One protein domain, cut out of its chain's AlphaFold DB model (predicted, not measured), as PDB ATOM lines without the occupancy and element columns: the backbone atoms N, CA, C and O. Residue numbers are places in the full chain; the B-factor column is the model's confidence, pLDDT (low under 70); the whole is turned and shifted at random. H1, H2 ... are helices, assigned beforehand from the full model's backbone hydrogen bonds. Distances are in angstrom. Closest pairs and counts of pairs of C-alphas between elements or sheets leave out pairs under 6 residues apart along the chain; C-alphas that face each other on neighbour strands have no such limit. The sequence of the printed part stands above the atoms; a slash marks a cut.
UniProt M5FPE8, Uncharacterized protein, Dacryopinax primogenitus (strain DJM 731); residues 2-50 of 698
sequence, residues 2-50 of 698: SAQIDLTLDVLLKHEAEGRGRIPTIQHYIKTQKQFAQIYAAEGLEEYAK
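Overview. This is residues 2 to 50 of the 698 residues of an uncharacterized protein of Dacryopinax primogenitus (strain DJM 731) (UniProt M5FPE8). Two helices make a long, loosely closed helical hairpin: H1, the shorter, runs one way, a loop turns the chain round, and H2 runs back beside it and on past its beginning. The loop with the first residues of H2 at one end, residues 17 to 25, and the last part of H2, residues 42 to 50, stick out. The printed part has 49 residues, with two named helices, H1 then H2, and no named strand: all helix. It is loose, with a radius of gyration of the C-alphas of 13.8 A, and a rod of 48 by 19 by 6 A.

Arrangement. Start with H1, residues 2 to 15, and go on to H2, residues 24 to 50. They only just touch, with 3 pairs of C-alphas within 8 A; look at Leu 9 and Ile 30, whose C-alphas are the closest, 7.5 A apart. H2 touches H1 with residues 30 to 41 alone. The two form a helical hairpin, at a shallow tilt of 8 degrees, opposite ways. In H1 and H2 every O i to N i+4 pair is within hydrogen-bond range.

Along the chain. Find C-alpha 2 at (154.721, 99.850, 92.001); from there H1 runs 20.3 A to C-alpha 15. H2 begins at C-alpha 24, at (131.920, 107.481, 94.932), and runs 39.4 A to C-alpha 50 at (159.853, 82.241, 83.282).

Size, cuts and confidence. The two C-alphas farthest apart, those of Arg 20 and Lys 50, are 47.7 A apart. The printed part has no cut, and the link from H1 to H2, 8 residues, is short. Check the B-factor column for pLDDT under 70 at residues 2 to 4, 12 to 13, 15 to 17 and 19 to 22.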
ATOM      1  N   SER A   2     155.912  99.930  91.102       59.47
ATOM      2  CA  SER A   2     154.721  99.850  92.001       59.47
ATOM      3  C   SER A   2     154.672 100.953  93.063       59.47
ATOM      4  O   SER A   2     153.802 101.807  92.984       59.47
ATOM      5  N   ALA A   3     155.688 101.049  93.930       68.69
ATOM      6  CA  ALA A   3     155.750 102.056  94.997       68.69
ATOM      7  C   ALA A   3     155.576 103.522  94.528       68.69
ATOM      8  O   ALA A   3     155.157 104.371  95.304       68.69
ATOM      9  N   GLN A   4     155.867 103.829  93.260       68.31
ATOM     10  CA  GLN A   4     155.694 105.158  92.661       68.31
ATOM     11  C   GLN A   4     154.248 105.395  92.179       68.31
ATOM     12  O   GLN A   4     153.755 106.521  92.236       68.31
ATOM     13  N   ILE A   5     153.550 104.335  91.757       74.56
ATOM     14  CA  ILE A   5     152.102 104.331  91.485       74.56
ATOM     15  C   ILE A   5     151.331 104.410  92.811       74.56
ATOM     16  O   ILE A   5     150.377 105.175  92.930       74.56
ATOM     17  N   ASP A   6     151.780 103.673  93.828       73.31
ATOM     18  CA  ASP A   6     151.187 103.694  95.164       73.31
ATOM     19  C   ASP A   6     151.311 105.088  95.811       73.31
ATOM     20  O   ASP A   6     150.300 105.654  96.223       73.31
ATOM     21  N   LEU A   7     152.506 105.700  95.785       72.25
ATOM     22  CA  LEU A   7     152.731 107.075  96.258       72.25
ATOM     23  C   LEU A   7     151.874 108.117  95.523       72.25
ATOM     24  O   LEU A   7     151.285 108.982  96.169       72.25
ATOM     25  N   THR A   8     151.783 108.056  94.191       73.75
ATOM     26  CA  THR A   8     151.012 109.051  93.419       73.75
ATOM     27  C   THR A   8     149.504 108.915  93.631       73.75
ATOM     28  O   THR A   8     148.818 109.928  93.776       73.75
ATOM     29  N   LEU A   9     148.977 107.690  93.742       71.38
ATOM     30  CA  LEU A   9     147.568 107.468  94.081       71.38
ATOM     31  C   LEU A   9     147.237 107.863  95.528       71.38
ATOM     32  O   LEU A   9     146.143 108.372  95.773       71.38
ATOM     33  N   ASP A  10     148.160 107.688  96.476       73.75
ATOM     34  CA  ASP A  10     147.930 108.063  97.877       73.75
ATOM     35  C   ASP A  10     148.086 109.574  98.128       73.75
ATOM     36  O   ASP A  10     147.433 110.114  99.020       73.75
ATOM     37  N   VAL A  11     148.865 110.291  97.307       73.25
ATOM     38  CA  VAL A  11     148.859 111.767  97.268       73.25
ATOM     39  C   VAL A  11     147.525 112.298  96.729       73.25
ATOM     40  O   VAL A  11     146.951 113.207  97.330       73.25
ATOM     41  N   LEU A  12     146.979 111.696  95.666       67.88
ATOM     42  CA  LEU A  12     145.648 112.051  95.151       67.88
ATOM     43  C   LEU A  12     144.546 111.787  96.193       67.88
ATOM     44  O   LEU A  12     143.730 112.667  96.460       67.88
ATOM     45  N   LEU A  13     144.570 110.625  96.859       69.88
ATOM     46  CA  LEU A  13     143.634 110.297  97.946       69.88
ATOM     47  C   LEU A  13     143.754 111.234  99.163       69.88
ATOM     48  O   LEU A  13     142.764 111.429  99.868       69.88
ATOM     49  N   LYS A  14     144.933 111.820  99.417       72.12
ATOM     50  CA  LYS A  14     145.117 112.839 100.464       72.12
ATOM     51  C   LYS A  14     144.539 114.194 100.065       72.12
ATOM     52  O   LYS A  14     143.826 114.779 100.873       72.12
ATOM     53  N   HIS A  15     144.760 114.664  98.835       64.06
ATOM     54  CA  HIS A  15     144.146 115.915  98.363       64.06
ATOM     55  C   HIS A  15     142.608 115.847  98.297       64.06
ATOM     56  O   HIS A  15     141.940 116.854  98.521       64.06
ATOM     57  N   GLU A  16     142.019 114.666  98.075       60.66
ATOM     58  CA  GLU A  16     140.560 114.478  98.162       60.66
ATOM     59  C   GLU A  16     139.988 114.535  99.596       60.66
ATOM     60  O   GLU A  16     138.769 114.621  99.757       60.66
ATOM     61  N   ALA A  17     140.815 114.483 100.649       59.19
ATOM     62  CA  ALA A  17     140.329 114.399 102.031       59.19
ATOM     63  C   ALA A  17     139.663 115.694 102.533       59.19
ATOM     64  O   ALA A  17     138.768 115.637 103.381       59.19
ATOM     65  N   GLU A  18     140.073 116.847 102.002       71.81
ATOM     66  CA  GLU A  18     139.597 118.175 102.420       71.81
ATOM     67  C   GLU A  18     138.365 118.632 101.611       71.81
ATOM     68  O   GLU A  18     137.525 119.397 102.096       71.81
ATOM     69  N   GLY A  19     138.185 118.091 100.400       66.19
ATOM     70  CA  GLY A  19     137.040 118.367  99.533       66.19
ATOM     71  C   GLY A  19     135.760 117.658  99.989       66.19
ATOM     72  O   GLY A  19     135.576 116.460  99.761       66.19
ATOM     73  N   ARG A  20     134.804 118.402 100.567       61.12
ATOM     74  CA  ARG A  20     133.468 117.891 100.960       61.12
ATOM     75  C   ARG A  20     132.554 117.600  99.754       61.12
ATOM     76  O   ARG A  20     131.503 118.211  99.593       61.12
ATOM     77  N   GLY A  21     132.941 116.637  98.921       61.97
ATOM     78  CA  GLY A  21     132.249 116.312  97.671       61.97
ATOM     79  C   GLY A  21     132.572 114.918  97.140       61.97
ATOM     80  O   GLY A  21     132.812 114.772  95.948       61.97
ATOM     81  N   ARG A  22     132.609 113.894  98.010       60.91
ATOM     82  CA  ARG A  22     132.937 112.504  97.632       60.91
ATOM     83  C   ARG A  22     132.074 112.024  96.459       60.91
ATOM     84  O   ARG A  22     130.926 111.631  96.661       60.91
ATOM     85  N   ILE A  23     132.649 111.964  95.261       80.94
ATOM     86  CA  ILE A  23     132.035 111.273  94.128       80.94
ATOM     87  C   ILE A  23     132.441 109.792  94.242       80.94
ATOM     88  O   ILE A  23     133.600 109.458  93.983       80.94
ATOM     89  N   PRO A  24     131.539 108.866  94.634       84.62
ATOM     90  CA  PRO A  24     131.920 107.481  94.932       84.62
ATOM     91  C   PRO A  24     132.460 106.728  93.706       84.62
ATOM     92  O   PRO A  24     133.159 105.727  93.853       84.62
ATOM     93  N   THR A  25     132.190 107.225  92.494       84.44
ATOM     94  CA  THR A  25     132.753 106.693  91.248       84.44
ATOM     95  C   THR A  25     134.261 106.916  91.132       84.44
ATOM     96  O   THR A  25     134.928 106.059  90.559       84.44
ATOM     97  N   ILE A  26     134.821 107.996  91.698       87.50
ATOM     98  CA  ILE A  26     136.273 108.243  91.683       87.50
ATOM     99  C   ILE A  26     136.969 107.273  92.641       87.50
ATOM    100  O   ILE A  26     137.889 106.566  92.240       87.50
ATOM    101  N   GLN A  27     136.448 107.120  93.862       86.81
ATOM    102  CA  GLN A  27     136.969 106.138  94.820       86.81
ATOM    103  C   GLN A  27     136.845 104.693  94.303       86.81
ATOM    104  O   GLN A  27     137.743 103.879  94.528       86.81
ATOM    105  N   HIS A  28     135.776 104.366  93.568       91.69
ATOM    106  CA  HIS A  28     135.671 103.087  92.859       91.69
ATOM    107  C   HIS A  28     136.714 102.974  91.739       91.69
ATOM    108  O   HIS A  28     137.374 101.942  91.633       91.69
ATOM    109  N   TYR A  29     136.888 104.006  90.910       93.38
ATOM    110  CA  TYR A  29     137.865 104.005  89.820       93.38
ATOM    111  C   TYR A  29     139.295 103.811  90.342       93.38
ATOM    112  O   TYR A  29     139.996 102.935  89.844       93.38
ATOM    113  N   ILE A  30     139.696 104.533  91.396       94.06
ATOM    114  CA  ILE A  30     141.009 104.386  92.046       94.06
ATOM    115  C   ILE A  30     141.204 102.955  92.571       94.06
ATOM    116  O   ILE A  30     142.243 102.349  92.309       94.06
ATOM    117  N   LYS A  31     140.198 102.368  93.238       94.81
ATOM    118  CA  LYS A  31     140.253 100.959  93.682       94.81
ATOM    119  C   LYS A  31     140.422  99.990  92.509       94.81
ATOM    120  O   LYS A  31     141.267  99.104  92.577       94.81
ATOM    121  N   THR A  32     139.682 100.190  91.420       96.12
ATOM    122  CA  THR A  32     139.802  99.383  90.197       96.12
ATOM    123  C   THR A  32     141.176  99.539  89.529       96.12
ATOM    124  O   THR A  32     141.735  98.546  89.069       96.12
ATOM    125  N   GLN A  33     141.769 100.739  89.519       96.75
ATOM    126  CA  GLN A  33     143.136 100.938  89.016       96.75
ATOM    127  C   GLN A  33     144.182 100.244  89.900       96.75
ATOM    128  O   GLN A  33     145.048  99.556  89.362       96.75
ATOM    129  N   LYS A  34     144.077 100.332  91.238       94.88
ATOM    130  CA  LYS A  34     144.973  99.589  92.147       94.88
ATOM    131  C   LYS A  34     144.858  98.069  91.945       94.88
ATOM    132  O   LYS A  34     145.882  97.398  91.878       94.88
ATOM    133  N   GLN A  35     143.648  97.538  91.749       97.06
ATOM    134  CA  GLN A  35     143.434  96.119  91.427       97.06
ATOM    135  C   GLN A  35     144.098  95.705  90.103       97.06
ATOM    136  O   GLN A  35     144.801  94.698  90.065       97.06
ATOM    137  N   PHE A  36     143.941  96.480  89.022       97.06
ATOM    138  CA  PHE A  36     144.618  96.171  87.755       97.06
ATOM    139  C   PHE A  36     146.144  96.297  87.852       97.06
ATOM    140  O   PHE A  36     146.851  95.451  87.311       97.06
ATOM    141  N   ALA A  37     146.666  97.293  88.577       96.56
ATOM    142  CA  ALA A  37     148.104  97.433  88.810       96.56
ATOM    143  C   ALA A  37     148.691  96.222  89.563       96.56
ATOM    144  O   ALA A  37     149.755  95.732  89.190       96.56
ATOM    145  N   GLN A  38     147.973  95.696  90.563       96.56
ATOM    146  CA  GLN A  38     148.356  94.476  91.285       96.56
ATOM    147  C   GLN A  38     148.346  93.234  90.380       96.56
ATOM    148  O   GLN A  38     149.295  92.452  90.423       96.56
ATOM    149  N   ILE A  39     147.333  93.079  89.518       97.25
ATOM    150  CA  ILE A  39     147.271  91.974  88.544       97.25
ATOM    151  C   ILE A  39     148.461  92.042  87.578       97.25
ATOM    152  O   ILE A  39     149.178  91.056  87.438       97.25
ATOM    153  N   TYR A  40     148.739  93.203  86.976       97.44
ATOM    154  CA  TYR A  40     149.879  93.352  86.062       97.44
ATOM    155  C   TYR A  40     151.240  93.183  86.755       97.44
ATOM    156  O   TYR A  40     152.180  92.689  86.134       97.44
ATOM    157  N   ALA A  41     151.362  93.547  88.035       96.62
ATOM    158  CA  ALA A  41     152.567  93.274  88.817       96.62
ATOM    159  C   ALA A  41     152.764  91.766  89.063       96.62
ATOM    160  O   ALA A  41     153.886  91.276  88.936       96.62
ATOM    161  N   ALA A  42     151.689  91.027  89.355       96.75
ATOM    162  CA  ALA A  42     151.729  89.576  89.527       96.75
ATOM    163  C   ALA A  42     152.019  88.843  88.204       96.75
ATOM    164  O   ALA A  42     152.943  88.033  88.156       96.75
ATOM    165  N   GLU A  43     151.313  89.179  87.116       97.25
ATOM    166  CA  GLU A  43     151.569  88.635  85.772       97.25
ATOM    167  C   GLU A  43     153.009  88.921  85.311       97.25
ATOM    168  O   GLU A  43     153.675  88.035  84.772       97.25
ATOM    169  N   GLY A  44     153.519  90.130  85.574       97.12
ATOM    170  CA  GLY A  44     154.893  90.523  85.260       97.12
ATOM    171  C   GLY A  44     155.952  89.791  86.090       97.12
ATOM    172  O   GLY A  44     157.006  89.449  85.554       97.12
ATOM    173  N   LEU A  45     155.680  89.495  87.367       96.56
ATOM    174  CA  LEU A  45     156.547  88.661  88.211       96.56
ATOM    175  C   LEU A  45     156.568  87.209  87.710       96.56
ATOM    176  O   LEU A  45     157.631  86.605  87.586       96.56
ATOM    177  N   GLU A  46     155.394  86.673  87.374       95.00
ATOM    178  CA  GLU A  46     155.227  85.349  86.777       95.00
ATOM    179  C   GLU A  46     155.943  85.224  85.428       95.00
ATOM    180  O   GLU A  46     156.525  84.180  85.132       95.00
ATOM    181  N   GLU A  47     155.876  86.250  84.574       94.50
ATOM    182  CA  GLU A  47     156.640  86.285  83.330       94.50
ATOM    183  C   GLU A  47     158.139  86.371  83.626       94.50
ATOM    184  O   GLU A  47     158.889  85.528  83.135       94.50
ATOM    185  N   TYR A  48     158.583  87.295  84.483       95.50
ATOM    186  CA  TYR A  48     159.994  87.416  84.854       95.50
ATOM    187  C   TYR A  48     160.572  86.092  85.376       95.50
ATOM    188  O   TYR A  48     161.633  85.685  84.915       95.50
ATOM    189  N   ALA A  49     159.839  85.353  86.217       94.38
ATOM    190  CA  ALA A  49     160.235  84.031  86.713       94.38
ATOM    191  C   ALA A  49     160.388  82.958  85.608       94.38
ATOM    192  O   ALA A  49     161.141  81.996  85.775       94.38
ATOM    193  N   LYS A  50     159.704  83.112  84.466       93.25
ATOM    194  CA  LYS A  50     159.853  82.241  83.282       93.25
ATOM    195  C   LYS A  50     161.080  82.630  82.444       93.25
ATOM    196  O   LYS A  50     161.672  81.760  81.813       93.25
TER     197      LYS A  50